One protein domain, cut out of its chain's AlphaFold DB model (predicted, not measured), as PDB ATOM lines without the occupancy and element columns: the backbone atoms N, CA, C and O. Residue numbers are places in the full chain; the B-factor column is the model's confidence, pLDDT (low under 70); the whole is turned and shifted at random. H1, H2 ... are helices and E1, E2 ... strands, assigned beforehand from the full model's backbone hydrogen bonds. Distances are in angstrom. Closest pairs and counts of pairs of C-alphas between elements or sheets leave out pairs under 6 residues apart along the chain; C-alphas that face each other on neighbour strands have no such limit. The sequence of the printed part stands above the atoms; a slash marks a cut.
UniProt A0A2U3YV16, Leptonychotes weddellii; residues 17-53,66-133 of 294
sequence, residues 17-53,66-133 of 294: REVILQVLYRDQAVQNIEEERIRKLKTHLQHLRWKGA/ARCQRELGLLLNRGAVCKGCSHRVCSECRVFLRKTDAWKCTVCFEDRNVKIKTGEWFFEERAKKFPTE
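Overview. This is residues 17 to 53 and 66 to 133 of the 294 residues of a protein of Leptonychotes weddellii (UniProt A0A2U3YV16). A small hairpin of two short strands, E1 and E2, leads straight into H2, which folds back along the second half of one very long helix, H1. H1, 50.7 A long, makes much of the length of the whole, with the loop of residues 66 to 93 beyond its end, and its residues 17 to 33 stick out as a bare arm; H3 turns off from H2 at a corner, and residues 125 to 133 stick out there. The printed part has 105 residues, with three named helices and two named strands in the order H1 E1 E2 H2 H3; the sheet, E1 - E2, is antiparallel and the class is mostly helix. The whole is only just extended, close to loose, with a radius of gyration of the C-alphas of 19.4 A, and spans 72 by 30 by 29 A.

Along the chain. E1 is residues 94 to 96 and E2 residues 103 to 105. H2, residues 106 to 117, is 16.3 A long, and H3, residues 120 to 129, 14.9 A, ending at C-alpha 129 (190.526, 199.086, 249.927). H1, residues 17 to 51, measures 50.7 A from C-alpha 17 at (207.082, 176.443, 271.102).

Arrangement. E1 and E2 form a hairpin, with N 95 and O 104 within hydrogen-bond range at 2.8 A. The closest C-alphas of E1 and H2, Val 95 and Thr 106, are 5.9 A apart. H2 touches H1, and H1 does so with residues 41 to 49 alone, the closest C-alphas being those of Leu 48 and Val 107, 6.5 A apart; they run opposite ways at a shallow tilt of 6 degrees. H3 is close to H2 but not clearly touching, the closest C-alphas being Lys 115 and Trp 121, 5.6 A, and about perpendicular at 74 degrees. H1 and H3 are apart. Every O i to N i+4 pair is within range in H1 and H2, 5 of 6 in H3.

Size, cuts and confidence. The C-alphas of Arg 17 and Leu 75 are farthest apart, 72.2 A. Residues 54 to 65 are not printed; C-alphas 53 and 66 are 7.8 A apart across the cut. Residues 66 to 93 hold no named element. Residues 52 to 53 and 132 to 133 have pLDDT under 70.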
ATOM      1  N   ARG A  17     208.399 176.060 270.592       81.75
ATOM      2  CA  ARG A  17     207.082 176.443 271.102       81.75
ATOM      3  C   ARG A  17     207.201 177.386 272.294       81.75
ATOM      4  O   ARG A  17     206.502 178.397 272.316       81.75
ATOM      5  N   GLU A  18     208.081 177.087 273.245       85.38
ATOM      6  CA  GLU A  18     208.307 177.937 274.419       85.38
ATOM      7  C   GLU A  18     208.787 179.338 274.013       85.38
ATOM      8  O   GLU A  18     208.235 180.349 274.449       85.38
ATOM      9  N   VAL A  19     209.745 179.418 273.084       89.75
ATOM     10  CA  VAL A  19     210.249 180.701 272.567       89.75
ATOM     11  C   VAL A  19     209.139 181.501 271.876       89.75
ATOM     12  O   VAL A  19     209.010 182.708 272.102       89.75
ATOM     13  N   ILE A  20     208.307 180.849 271.058       89.56
ATOM     14  CA  ILE A  20     207.168 181.498 270.391       89.56
ATOM     15  C   ILE A  20     206.167 182.021 271.427       89.56
ATOM     16  O   ILE A  20     205.761 183.181 271.343       89.56
ATOM     17  N   LEU A  21     205.802 181.214 272.428       90.56
ATOM     18  CA  LEU A  21     204.896 181.633 273.500       90.56
ATOM     19  C   LEU A  21     205.445 182.847 274.251       90.56
ATOM     20  O   LEU A  21     204.715 183.815 274.467       90.56
ATOM     21  N   GLN A  22     206.740 182.864 274.565       93.00
ATOM     22  CA  GLN A  22     207.379 184.002 275.218       93.00
ATOM     23  C   GLN A  22     207.281 185.292 274.383       93.00
ATOM     24  O   GLN A  22     207.086 186.379 274.932       93.00
ATOM     25  N   VAL A  23     207.412 185.207 273.053       95.50
ATOM     26  CA  VAL A  23     207.203 186.354 272.151       95.50
ATOM     27  C   VAL A  23     205.747 186.817 272.197       95.50
ATOM     28  O   VAL A  23     205.501 188.012 272.356       95.50
ATOM     29  N   LEU A  24     204.795 185.885 272.109       94.00
ATOM     30  CA  LEU A  24     203.364 186.189 272.110       94.00
ATOM     31  C   LEU A  24     202.904 186.832 273.424       94.00
ATOM     32  O   LEU A  24     202.139 187.791 273.396       94.00
ATOM     33  N   TYR A  25     203.404 186.377 274.575       94.31
ATOM     34  CA  TYR A  25     203.080 186.993 275.865       94.31
ATOM     35  C   TYR A  25     203.632 188.415 275.994       94.31
ATOM     36  O   TYR A  25     202.952 189.293 276.529       94.31
ATOM     37  N   ARG A  26     204.840 188.674 275.476       96.19
ATOM     38  CA  ARG A  26     205.396 190.036 275.441       96.19
ATOM     39  C   ARG A  26     204.594 190.947 274.515       96.19
ATOM     40  O   ARG A  26     204.307 192.077 274.898       96.19
ATOM     41  N   ASP A  27     204.208 190.455 273.340       95.44
ATOM     42  CA  ASP A  27     203.331 191.179 272.413       95.44
ATOM     43  C   ASP A  27     201.976 191.500 273.067       95.44
ATOM     44  O   ASP A  27     201.549 192.652 273.059       95.44
ATOM     45  N   GLN A  28     201.359 190.531 273.751       94.88
ATOM     46  CA  GLN A  28     200.117 190.742 274.501       94.88
ATOM     47  C   GLN A  28     200.277 191.798 275.606       94.88
ATOM     48  O   GLN A  28     199.399 192.639 275.787       94.88
ATOM     49  N   ALA A  29     201.394 191.793 276.337       96.06
ATOM     50  CA  ALA A  29     201.659 192.798 277.364       96.06
ATOM     51  C   ALA A  29     201.765 194.214 276.767       96.06
ATOM     52  O   ALA A  29     201.180 195.155 277.302       96.06
ATOM     53  N   VAL A  30     202.458 194.360 275.632       96.31
ATOM     54  CA  VAL A  30     202.545 195.635 274.901       96.31
ATOM     55  C   VAL A  30     201.167 196.074 274.402       96.31
ATOM     56  O   VAL A  30     200.808 197.241 274.564       96.31
ATOM     57  N   GLN A  31     200.370 195.150 273.856       94.00
ATOM     58  CA  GLN A  31     199.002 195.431 273.412       94.00
ATOM     59  C   GLN A  31     198.121 195.915 274.567       94.00
ATOM     60  O   GLN A  31     197.464 196.940 274.426       94.00
ATOM     61  N   ASN A  32     198.179 195.273 275.735       95.25
ATOM     62  CA  ASN A  32     197.402 195.686 276.907       95.25
ATOM     63  C   ASN A  32     197.767 197.110 277.376       95.25
ATOM     64  O   ASN A  32     196.890 197.904 277.724       95.25
ATOM     65  N   ILE A  33     199.062 197.456 277.373       97.25
ATOM     66  CA  ILE A  33     199.532 198.810 277.714       97.25
ATOM     67  C   ILE A  33     198.994 199.834 276.707       97.25
ATOM     68  O   ILE A  33     198.534 200.915 277.089       97.25
ATOM     69  N   GLU A  34     199.043 199.497 275.421       95.62
ATOM     70  CA  GLU A  34     198.565 200.363 274.350       95.62
ATOM     71  C   GLU A  34     197.041 200.539 274.391       95.62
ATOM     72  O   GLU A  34     196.551 201.661 274.282       95.62
ATOM     73  N   GLU A  35     196.279 199.476 274.645       95.12
ATOM     74  CA  GLU A  35     194.826 199.533 274.830       95.12
ATOM     75  C   GLU A  35     194.436 200.457 275.985       95.12
ATOM     76  O   GLU A  35     193.543 201.297 275.844       95.12
ATOM     77  N   GLU A  36     195.146 200.374 277.110       97.75
ATOM     78  CA  GLU A  36     194.934 201.257 278.252       97.75
ATOM     79  C   GLU A  36     195.264 202.722 277.908       97.75
ATOM     80  O   GLU A  36     194.513 203.642 278.251       97.75
ATOM     81  N   ARG A  37     196.345 202.966 277.160       97.88
ATOM     82  CA  ARG A  37     196.694 204.305 276.658       97.88
ATOM     83  C   ARG A  37     195.612 204.857 275.723       97.88
ATOM     84  O   ARG A  37     195.207 206.017 275.863       97.88
ATOM     85  N   ILE A  38     195.115 204.035 274.797       97.06
ATOM     86  CA  ILE A  38     194.020 204.373 273.879       97.06
ATOM     87  C   ILE A  38     192.748 204.681 274.671       97.06
ATOM     88  O   ILE A  38     192.076 205.678 274.391       97.06
ATOM     89  N   ARG A  39     192.428 203.877 275.690       97.50
ATOM     90  CA  ARG A  39     191.271 204.093 276.560       97.50
ATOM     91  C   ARG A  39     191.342 205.459 277.233       97.50
ATOM     92  O   ARG A  39     190.384 206.220 277.131       97.50
ATOM     93  N   LYS A  40     192.485 205.825 277.828       97.62
ATOM     94  CA  LYS A  40     192.689 207.157 278.437       97.62
ATOM     95  C   LYS A  40     192.471 208.293 277.433       97.62
ATOM     96  O   LYS A  40     191.773 209.258 277.745       97.62
ATOM     97  N   LEU A  41     193.014 208.171 276.218       97.12
ATOM     98  CA  LEU A  41     192.809 209.156 275.146       97.12
ATOM     99  C   LEU A  41     191.327 209.305 274.773       97.12
ATOM    100  O   LEU A  41     190.822 210.427 274.677       97.12
ATOM    101  N   LYS A  42     190.613 208.187 274.602       96.06
ATOM    102  CA  LYS A  42     189.181 208.178 274.268       96.06
ATOM    103  C   LYS A  42     188.329 208.754 275.398       96.06
ATOM    104  O   LYS A  42     187.441 209.561 275.125       96.06
ATOM    105  N   THR A  43     188.629 208.420 276.651       96.38
ATOM    106  CA  THR A  43     187.955 208.993 277.825       96.38
ATOM    107  C   THR A  43     188.154 210.507 277.897       96.38
ATOM    108  O   THR A  43     187.190 211.243 278.102       96.38
ATOM    109  N   HIS A  44     189.369 211.006 277.654       95.00
ATOM    110  CA  HIS A  44     189.626 212.448 277.617       95.00
ATOM    111  C   HIS A  44     188.812 213.152 276.515       95.00
ATOM    112  O   HIS A  44     188.190 214.190 276.756       95.00
ATOM    113  N   LEU A  45     188.737 212.558 275.320       95.12
ATOM    114  CA  LEU A  45     187.919 213.076 274.222       95.12
ATOM    115  C   LEU A  45     186.416 213.078 274.556       95.12
ATOM    116  O   LEU A  45     185.717 214.046 274.252       95.12
ATOM    117  N   GLN A  46     185.909 212.023 275.200       93.88
ATOM    118  CA  GLN A  46     184.524 211.969 275.677       93.88
ATOM    119  C   GLN A  46     184.245 213.063 276.710       93.88
ATOM    120  O   GLN A  46     183.233 213.757 276.606       93.88
ATOM    121  N   HIS A  47     185.170 213.299 277.643       91.31
ATOM    122  CA  HIS A  47     185.027 214.378 278.611       91.31
ATOM    123  C   HIS A  47     184.922 215.751 277.923       91.31
ATOM    124  O   HIS A  47     184.036 216.540 278.265       91.31
ATOM    125  N   LEU A  48     185.764 216.027 276.921       89.06
ATOM    126  CA  LEU A  48     185.686 217.261 276.129       89.06
ATOM    127  C   LEU A  48     184.336 217.418 275.418       89.06
ATOM    128  O   LEU A  48     183.810 218.529 275.339       89.06
ATOM    129  N   ARG A  49     183.748 216.320 274.927       89.25
ATOM    130  CA  ARG A  49     182.406 216.332 274.321       89.25
ATOM    131  C   ARG A  49     181.326 216.674 275.351       89.25
ATOM    132  O   ARG A  49     180.447 217.475 275.051       89.25
ATOM    133  N   TRP A  50     181.410 216.122 276.561       85.44
ATOM    134  CA  TRP A  50     180.411 216.330 277.616       85.44
ATOM    135  C   TRP A  50     180.473 217.697 278.296       85.44
ATOM    136  O   TRP A  50     179.426 218.212 278.681       85.44
ATOM    137  N   LYS A  51     181.652 218.332 278.405       79.56
ATOM    138  CA  LYS A  51     181.762 219.704 278.948       79.56
ATOM    139  C   LYS A  51     180.846 220.692 278.217       79.56
ATOM    140  O   LYS A  51     180.300 221.589 278.846       79.56
ATOM    141  N   GLY A  52     180.635 220.491 276.918       67.62
ATOM    142  CA  GLY A  52     179.737 221.319 276.115       67.62
ATOM    143  C   GLY A  52     178.259 220.940 276.186       67.62
ATOM    144  O   GLY A  52     177.455 221.663 275.625       67.62
ATOM    145  N   ALA A  53     177.861 219.841 276.830       65.94
ATOM    146  CA  ALA A  53     176.468 219.371 276.830       65.94
ATOM    147  C   ALA A  53     175.673 219.776 278.086       65.94
ATOM    148  O   ALA A  53     174.486 219.479 278.179       65.94
ATOM    149  N   ALA A  66     178.434 225.673 270.707       91.06
ATOM    150  CA  ALA A  66     178.280 224.233 270.957       91.06
ATOM    151  C   ALA A  66     179.402 223.574 271.799       91.06
ATOM    152  O   ALA A  66     179.401 222.358 271.992       91.06
ATOM    153  N   ARG A  67     180.419 224.334 272.233       92.00
ATOM    154  CA  ARG A  67     181.567 223.830 273.010       92.00
ATOM    155  C   ARG A  67     181.626 224.399 274.419       92.00
ATOM    156  O   ARG A  67     181.731 223.621 275.358       92.00
ATOM    157  N   CYS A  68     181.559 225.720 274.564       90.81
ATOM    158  CA  CYS A  68     181.600 226.382 275.869       90.81
ATOM    159  C   CYS A  68     180.231 226.875 276.357       90.81
ATOM    160  O   CYS A  68     180.166 227.433 277.444       90.81
ATOM    161  N   GLN A  69     179.170 226.722 275.557       88.94
ATOM    162  CA  GLN A  69     177.805 227.192 275.835       88.94
ATOM    163  C   GLN A  69     177.650 228.703 276.080       88.94
ATOM    164  O   GLN A  69     176.553 229.166 276.363       88.94
ATOM    165  N   ARG A  70     178.710 229.500 275.882       88.69
ATOM    166  CA  ARG A  70     178.627 230.965 275.916       88.69
ATOM    167  C   ARG A  70     177.724 231.468 274.789       88.69
ATOM    168  O   ARG A  70     177.811 230.965 273.662       88.69
ATOM    169  N   GLU A  71     176.901 232.462 275.093       89.00
ATOM    170  CA  GLU A  71     176.064 233.147 274.112       89.00
ATOM    171  C   GLU A  71     176.914 233.776 273.001       89.00
ATOM    172  O   GLU A  71     178.015 234.291 273.216       89.00
ATOM    173  N   LEU A  72     176.403 233.686 271.782       90.44
ATOM    174  CA  LEU A  72     176.965 234.251 270.571       90.44
ATOM    175  C   LEU A  72     176.196 235.529 270.257       90.44
ATOM    176  O   LEU A  72     174.966 235.535 270.206       90.44
ATOM    177  N   GLY A  73     176.928 236.615 270.035       85.62
ATOM    178  CA  GLY A  73     176.316 237.912 269.782       85.62
ATOM    179  C   GLY A  73     175.671 238.004 268.398       85.62
ATOM    180  O   GLY A  73     176.035 237.295 267.459       85.62
ATOM    181  N   LEU A  74     174.728 238.937 268.267       78.06
ATOM    182  CA  LEU A  74     174.053 239.252 267.004       78.06
ATOM    183  C   LEU A  74     174.931 240.063 266.050       78.06
ATOM    184  O   LEU A  74     174.769 239.931 264.849       78.06
ATOM    185  N   LEU A  75     175.851 240.898 266.541       75.81
ATOM    186  CA  LEU A  75     176.699 241.763 265.703       75.81
ATOM    187  C   LEU A  75     178.168 241.345 265.769       75.81
ATOM    188  O   LEU A  75     178.783 241.079 264.739       75.81
ATOM    189  N   LEU A  76     178.698 241.194 266.981       77.69
ATOM    190  CA  LEU A  76     180.054 240.722 267.251       77.69
ATOM    191  C   LEU A  76     179.999 239.278 267.761       77.69
ATOM    192  O   LEU A  76     179.087 238.911 268.493       77.69
ATOM    193  N   ASN A  77     180.973 238.444 267.386       78.94
ATOM    194  CA  ASN A  77     181.069 237.052 267.846       78.94
ATOM    195  C   ASN A  77     179.844 236.160 267.534       78.94
ATOM    196  O   ASN A  77     179.520 235.273 268.319       78.94
ATOM    197  N   ARG A  78     179.250 236.284 266.334       87.75
ATOM    198  CA  ARG A  78     178.174 235.399 265.802       87.75
ATOM    199  C   ARG A  78     178.524 233.898 265.740       87.75
ATOM    200  O   ARG A  78     177.724 233.061 265.311       87.75
ATOM    201  N   GLY A  79     179.751 233.536 266.098       92.50
ATOM    202  CA  GLY A  79     180.298 232.204 265.911       92.50
ATOM    203  C   GLY A  79     180.504 231.855 264.434       92.50
ATOM    204  O   GLY A  79     180.206 232.627 263.529       92.50
ATOM    205  N   ALA A  80     181.067 230.679 264.191       93.69
ATOM    206  CA  ALA A  80     181.249 230.136 262.851       93.69
ATOM    207  C   ALA A  80     181.009 228.629 262.879       93.69
ATOM    208  O   ALA A  80     181.151 227.991 263.926       93.69
ATOM    209  N   VAL A  81     180.620 228.062 261.738       94.00
ATOM    210  CA  VAL A  81     180.265 226.645 261.624       94.00
ATOM    211  C   VAL A  81     181.521 225.808 261.406       94.00
ATOM    212  O   VAL A  81     182.267 226.013 260.450       94.00
ATOM    213  N   CYS A  82     181.757 224.846 262.296       95.62
ATOM    214  CA  CYS A  82     182.868 223.913 262.177       95.62
ATOM    215  C   CYS A  82     182.677 223.020 260.947       95.62
ATOM    216  O   CYS A  82     181.733 222.236 260.898       95.62
ATOM    217  N   LYS A  83     183.633 223.016 260.013       93.12
ATOM    218  CA  LYS A  83     183.625 222.131 258.828       93.12
ATOM    219  C   LYS A  83     183.789 220.636 259.154       93.12
ATOM    220  O   LYS A  83     184.056 219.845 258.260       93.12
ATOM    221  N   GLY A  84     183.845 220.248 260.428       93.44
ATOM    222  CA  GLY A  84     183.995 218.854 260.867       93.44
ATOM    223  C   GLY A  84     182.703 218.245 261.401       93.44
ATOM    224  O   GLY A  84     182.400 217.108 261.084       93.44
ATOM    225  N   CYS A  85     181.949 219.003 262.196       93.81
ATOM    226  CA  CYS A  85     180.733 218.524 262.863       93.81
ATOM    227  C   CYS A  85     179.519 219.433 262.633       93.81
ATOM    228  O   CYS A  85     178.511 219.277 263.306       93.81
ATOM    229  N   SER A  86     179.647 220.451 261.779       94.00
ATOM    230  CA  SER A  86     178.586 221.409 261.437       94.00
ATOM    231  C   SER A  86     177.970 222.178 262.615       94.00
ATOM    232  O   SER A  86     176.929 222.808 262.474       94.00
ATOM    233  N   HIS A  87     178.635 222.210 263.771       92.06
ATOM    234  CA  HIS A  87     178.195 222.996 264.923       92.06
ATOM    235  C   HIS A  87     178.767 224.415 264.908       92.06
ATOM    236  O   HIS A  87     179.923 224.626 264.519       92.06
ATOM    237  N   ARG A  88     177.977 225.379 265.394       92.56
ATOM    238  CA  ARG A  88     178.380 226.779 265.562       92.56
ATOM    239  C   ARG A  88     179.234 226.954 266.821       92.56
ATOM    240  O   ARG A  88     178.860 226.502 267.902       92.56
ATOM    241  N   VAL A  89     180.396 227.599 266.683       93.69
ATOM    242  CA  VAL A  89     181.352 227.810 267.786       93.69
ATOM    243  C   VAL A  89     181.918 229.235 267.826       93.69
ATOM    244  O   VAL A  89     182.157 229.858 266.782       93.69
ATOM    245  N   CYS A  90     182.154 229.753 269.037       94.00
ATOM    246  CA  CYS A  90     182.834 231.034 269.264       94.00
ATOM    247  C   CYS A  90     184.289 230.987 268.765       94.00
ATOM    248  O   CYS A  90     184.803 229.909 268.475       94.00
ATOM    249  N   SER A  91     184.944 232.144 268.641       93.69
ATOM    250  CA  SER A  91     186.348 232.271 268.209       93.69
ATOM    251  C   SER A  91     187.324 231.504 269.110       93.69
ATOM    252  O   SER A  91     188.179 230.795 268.593       93.69
ATOM    253  N   GLU A  92     187.138 231.560 270.430       93.88
ATOM    254  CA  GLU A  92     187.977 230.859 271.421       93.88
ATOM    255  C   GLU A  92     187.911 229.327 271.308       93.88
ATOM    256  O   GLU A  92     188.849 228.627 271.673       93.88
ATOM    257  N   CYS A  93     186.809 228.777 270.792       94.44
ATOM    258  CA  CYS A  93     186.637 227.331 270.618       94.44
ATOM    259  C   CYS A  93     187.118 226.824 269.248       94.44
ATOM    260  O   CYS A  93     186.811 225.684 268.870       94.44
ATOM    261  N   ARG A  94     187.836 227.657 268.486       95.25
ATOM    262  CA  ARG A  94     188.421 227.310 267.186       95.25
ATOM    263  C   ARG A  94     189.899 227.010 267.357       95.25
ATOM    264  O   ARG A  94     190.613 227.721 268.051       95.25
ATOM    265  N   VAL A  95     190.350 225.975 266.667       95.88
ATOM    266  CA  VAL A  95     191.759 225.614 266.558       95.88
ATOM    267  C   VAL A  95     192.141 225.693 265.088       95.88
ATOM    268  O   VAL A  95     191.543 225.008 264.251       95.88
ATOM    269  N   PHE A  96     193.112 226.549 264.778       93.62
ATOM    270  CA  PHE A  96     193.640 226.718 263.429       93.62
ATOM    271  C   PHE A  96     194.609 225.589 263.093       93.62
ATOM    272  O   PHE A  96     195.453 225.191 263.902       93.62
ATOM    273  N   LEU A  97     194.459 225.037 261.895       88.19
ATOM    274  CA  LEU A  97     195.338 224.002 261.380       88.19
ATOM    275  C   LEU A  97     196.636 224.659 260.909       88.19
ATOM    276  O   LEU A  97     196.622 225.687 260.238       88.19
ATOM    277  N   ARG A  98     197.779 224.070 261.273       84.75
ATOM    278  CA  ARG A  98     199.093 224.632 260.929       84.75
ATOM    279  C   ARG A  98     199.206 224.839 259.414       84.75
ATOM    280  O   ARG A  98     198.882 223.927 258.659       84.75
ATOM    281  N   LYS A  99     199.756 225.991 259.010       80.38
ATOM    282  CA  LYS A  99     200.058 226.366 257.612       80.38
ATOM    283  C   LYS A  99     198.834 226.618 256.709       80.38
ATOM    284  O   LYS A  99     199.004 226.729 255.503       80.38
ATOM    285  N   THR A 100     197.626 226.719 257.267       84.06
ATOM    286  CA  THR A 100     196.401 227.062 256.523       84.06
ATOM    287  C   THR A 100     195.506 227.965 257.367       84.06
ATOM    288  O   THR A 100     195.442 227.769 258.577       84.06
ATOM    289  N   ASP A 101     194.701 228.829 256.752       85.19
ATOM    290  CA  ASP A 101     193.654 229.587 257.468       85.19
ATOM    291  C   ASP A 101     192.428 228.728 257.842       85.19
ATOM    292  O   ASP A 101     191.430 229.204 258.395       85.19
ATOM    293  N   ALA A 102     192.485 227.425 257.555       91.50
ATOM    294  CA  ALA A 102     191.453 226.476 257.929       91.50
ATOM    295  C   ALA A 102     191.467 226.204 259.440       91.50
ATOM    296  O   ALA A 102     192.511 226.017 260.064       91.50
ATOM    297  N   TRP A 103     190.278 226.091 260.025       95.50
ATOM    298  CA  TRP A 103     190.097 225.800 261.444       95.50
ATOM    299  C   TRP A 103     189.059 224.696 261.662       95.50
ATOM    300  O   TRP A 103     188.193 224.417 260.825       95.50
ATOM    301  N   LYS A 104     189.132 224.058 262.829       96.75
ATOM    302  CA  LYS A 104     188.124 223.119 263.340       96.75
ATOM    303  C   LYS A 104     187.801 223.483 264.787       96.75
ATOM    304  O   LYS A 104     188.577 224.160 265.452       96.75
ATOM    305  N   CYS A 105     186.643 223.061 265.289       96.25
ATOM    306  CA  CYS A 105     186.366 223.223 266.717       96.25
ATOM    307  C   CYS A 105     187.304 222.345 267.562       96.25
ATOM    308  O   CYS A 105     187.765 221.310 267.075       96.25
ATOM    309  N   THR A 106     187.519 222.715 268.825       95.94
ATOM    310  CA  THR A 106     188.385 221.986 269.778       95.94
ATOM    311  C   THR A 106     188.145 220.475 269.795       95.94
ATOM    312  O   THR A 106     189.087 219.700 269.688       95.94
ATOM    313  N   VAL A 107     186.886 220.035 269.833       95.88
ATOM    314  CA  VAL A 107     186.545 218.602 269.834       95.88
ATOM    315  C   VAL A 107     186.909 217.911 268.522       95.88
ATOM    316  O   VAL A 107     187.454 216.820 268.565       95.88
ATOM    317  N   CYS A 108     186.638 218.512 267.357       96.25
ATOM    318  CA  CYS A 108     187.024 217.910 266.071       96.25
ATOM    319  C   CYS A 108     188.545 217.884 265.884       96.25
ATOM    320  O   CYS A 108     189.068 216.994 265.221       96.25
ATOM    321  N   PHE A 109     189.240 218.880 266.429       95.88
ATOM    322  CA  PHE A 109     190.693 218.915 266.421       95.88
ATOM    323  C   PHE A 109     191.273 217.779 267.274       95.88
ATOM    324  O   PHE A 109     192.092 217.006 266.783       95.88
ATOM    325  N   GLU A 110     190.785 217.614 268.507       96.19
ATOM    326  CA  GLU A 110     191.227 216.525 269.384       96.19
ATOM    327  C   GLU A 110     190.810 215.142 268.877       96.19
ATOM    328  O   GLU A 110     191.598 214.208 268.962       96.19
ATOM    329  N   ASP A 111     189.628 215.007 268.275       95.88
ATOM    330  CA  ASP A 111     189.186 213.766 267.630       95.88
ATOM    331  C   ASP A 111     190.181 213.307 266.555       95.88
ATOM    332  O   ASP A 111     190.659 212.173 266.580       95.88
ATOM    333  N   ARG A 112     190.597 214.231 265.677       94.75
ATOM    334  CA  ARG A 112     191.635 213.962 264.674       94.75
ATOM    335  C   ARG A 112     192.967 213.580 265.322       94.75
ATOM    336  O   ARG A 112     193.627 212.661 264.844       94.75
ATOM    337  N   ASN A 113     193.368 214.263 266.394       95.38
ATOM    338  CA  ASN A 113     194.609 213.944 267.102       95.38
ATOM    339  C   ASN A 113     194.567 212.550 267.729       95.38
ATOM    340  O   ASN A 113     195.568 211.840 267.668       95.38
ATOM    341  N   VAL A 114     193.432 212.149 268.309       96.75
ATOM    342  CA  VAL A 114     193.235 210.794 268.832       96.75
ATOM    343  C   VAL A 114     193.376 209.791 267.695       96.75
ATOM    344  O   VAL A 114     194.251 208.943 267.798       96.75
ATOM    345  N   LYS A 115     192.658 209.950 266.574       95.56
ATOM    346  CA  LYS A 115     192.768 209.034 265.421       95.56
ATOM    347  C   LYS A 115     194.193 208.865 264.893       95.56
ATOM    348  O   LYS A 115     194.585 207.775 264.487       95.56
ATOM    349  N   ILE A 116     194.981 209.942 264.891       94.62
ATOM    350  CA  ILE A 116     196.399 209.897 264.510       94.62
ATOM    351  C   ILE A 116     197.207 209.124 265.559       94.62
ATOM    352  O   ILE A 116     197.934 208.198 265.210       94.62
ATOM    353  N   LYS A 117     197.065 209.481 266.842       95.81
ATOM    354  CA  LYS A 117     197.815 208.878 267.955       95.81
ATOM    355  C   LYS A 117     197.490 207.403 268.175       95.81
ATOM    356  O   LYS A 117     198.351 206.697 268.684       95.81
ATOM    357  N   THR A 118     196.271 206.964 267.877       95.38
ATOM    358  CA  THR A 118     195.822 205.571 268.025       95.38
ATOM    359  C   THR A 118     196.039 204.745 266.758       95.38
ATOM    360  O   THR A 118     195.787 203.547 266.763       95.38
ATOM    361  N   GLY A 119     196.476 205.369 265.658       93.88
ATOM    362  CA  GLY A 119     196.632 204.694 264.370       93.88
ATOM    363  C   GLY A 119     195.311 204.352 263.668       93.88
ATOM    364  O   GLY A 119     195.343 203.716 262.620       93.88
ATOM    365  N   GLU A 120     194.154 204.794 264.178       92.50
ATOM    366  CA  GLU A 120     192.840 204.541 263.557       92.50
ATOM    367  C   GLU A 120     192.783 205.021 262.099       92.50
ATOM    368  O   GLU A 120     192.181 204.353 261.263       92.50
ATOM    369  N   TRP A 121     193.487 206.110 261.762       92.25
ATOM    370  CA  TRP A 121     193.586 206.614 260.385       92.25
ATOM    371  C   TRP A 121     194.080 205.554 259.384       92.25
ATOM    372  O   TRP A 121     193.638 205.533 258.238       92.25
ATOM    373  N   PHE A 122     194.986 204.667 259.810       90.75
ATOM    374  CA  PHE A 122     195.546 203.619 258.960       90.75
ATOM    375  C   PHE A 122     194.514 202.524 258.687       90.75
ATOM    376  O   PHE A 122     194.366 202.075 257.549       90.75
ATOM    377  N   PHE A 123     193.776 202.111 259.717       87.12
ATOM    378  CA  PHE A 123     192.741 201.088 259.586       87.12
ATOM    379  C   PHE A 123     191.541 201.595 258.785       87.12
ATOM    380  O   PHE A 123     191.040 200.866 257.933       87.12
ATOM    381  N   GLU A 124     191.139 202.855 258.977       89.06
ATOM    382  CA  GLU A 124     190.123 203.514 258.148       89.06
ATOM    383  C   GLU A 124     190.537 203.529 256.668       89.06
ATOM    384  O   GLU A 124     189.737 203.195 255.794       89.06
ATOM    385  N   GLU A 125     191.795 203.865 256.367       90.00
ATOM    386  CA  GLU A 125     192.298 203.899 254.990       90.00
ATOM    387  C   GLU A 125     192.399 202.498 254.373       90.00
ATOM    388  O   GLU A 125     192.041 202.286 253.212       90.00
ATOM    389  N   ARG A 126     192.837 201.510 255.160       87.88
ATOM    390  CA  ARG A 126     192.887 200.110 254.734       87.88
ATOM    391  C   ARG A 126     191.489 199.559 254.446       87.88
ATOM    392  O   ARG A 126     191.327 198.872 253.441       87.88
ATOM    393  N   ALA A 127     190.498 199.874 255.281       87.06
ATOM    394  CA  ALA A 127     189.126 199.382 255.145       87.06
ATOM    395  C   ALA A 127     188.442 199.855 253.852       87.06
ATOM    396  O   ALA A 127     187.616 199.133 253.305       87.06
ATOM    397  N   LYS A 128     188.829 201.020 253.310       88.75
ATOM    398  CA  LYS A 128     188.347 201.493 251.998       88.75
ATOM    399  C   LYS A 128     188.772 200.580 250.848       88.75
ATOM    400  O   LYS A 128     188.038 200.436 249.879       88.75
ATOM    401  N   LYS A 129     189.973 200.000 250.940       87.81
ATOM    402  CA  LYS A 129     190.526 199.086 249.927       87.81
ATOM    403  C   LYS A 129     190.134 197.636 250.188       87.81
ATOM    404  O   LYS A 129     189.960 196.868 249.251       87.81
ATOM    405  N   PHE A 130     190.018 197.273 251.462       84.81
ATOM    406  CA  PHE A 130     189.732 195.921 251.920       84.81
ATOM    407  C   PHE A 130     188.616 195.963 252.970       84.81
ATOM    408  O   PHE A 130     188.914 195.950 254.173       84.81
ATOM    409  N   PRO A 131     187.339 196.023 252.546       79.50
ATOM    410  CA  PRO A 131     186.211 195.917 253.458       79.50
ATOM    411  C   PRO A 131     186.342 194.598 254.217       79.50
ATOM    412  O   PRO A 131     186.337 193.525 253.620       79.50
ATOM    413  N   THR A 132     186.577 194.674 255.522       66.94
ATOM    414  CA  THR A 132     186.743 193.484 256.358       66.94
ATOM    415  C   THR A 132     185.639 193.490 257.401       66.94
ATOM    416  O   THR A 132     185.480 194.479 258.116       66.94
ATOM    417  N   GLU A 133     184.890 192.398 257.502       53.03
ATOM    418  CA  GLU A 133     183.918 192.193 258.573       53.03
ATOM    419  C   GLU A 133     184.646 191.655 259.812       53.03
ATOM    420  O   GLU A 133     185.251 190.583 259.782       53.03
TER     421      GLU A 133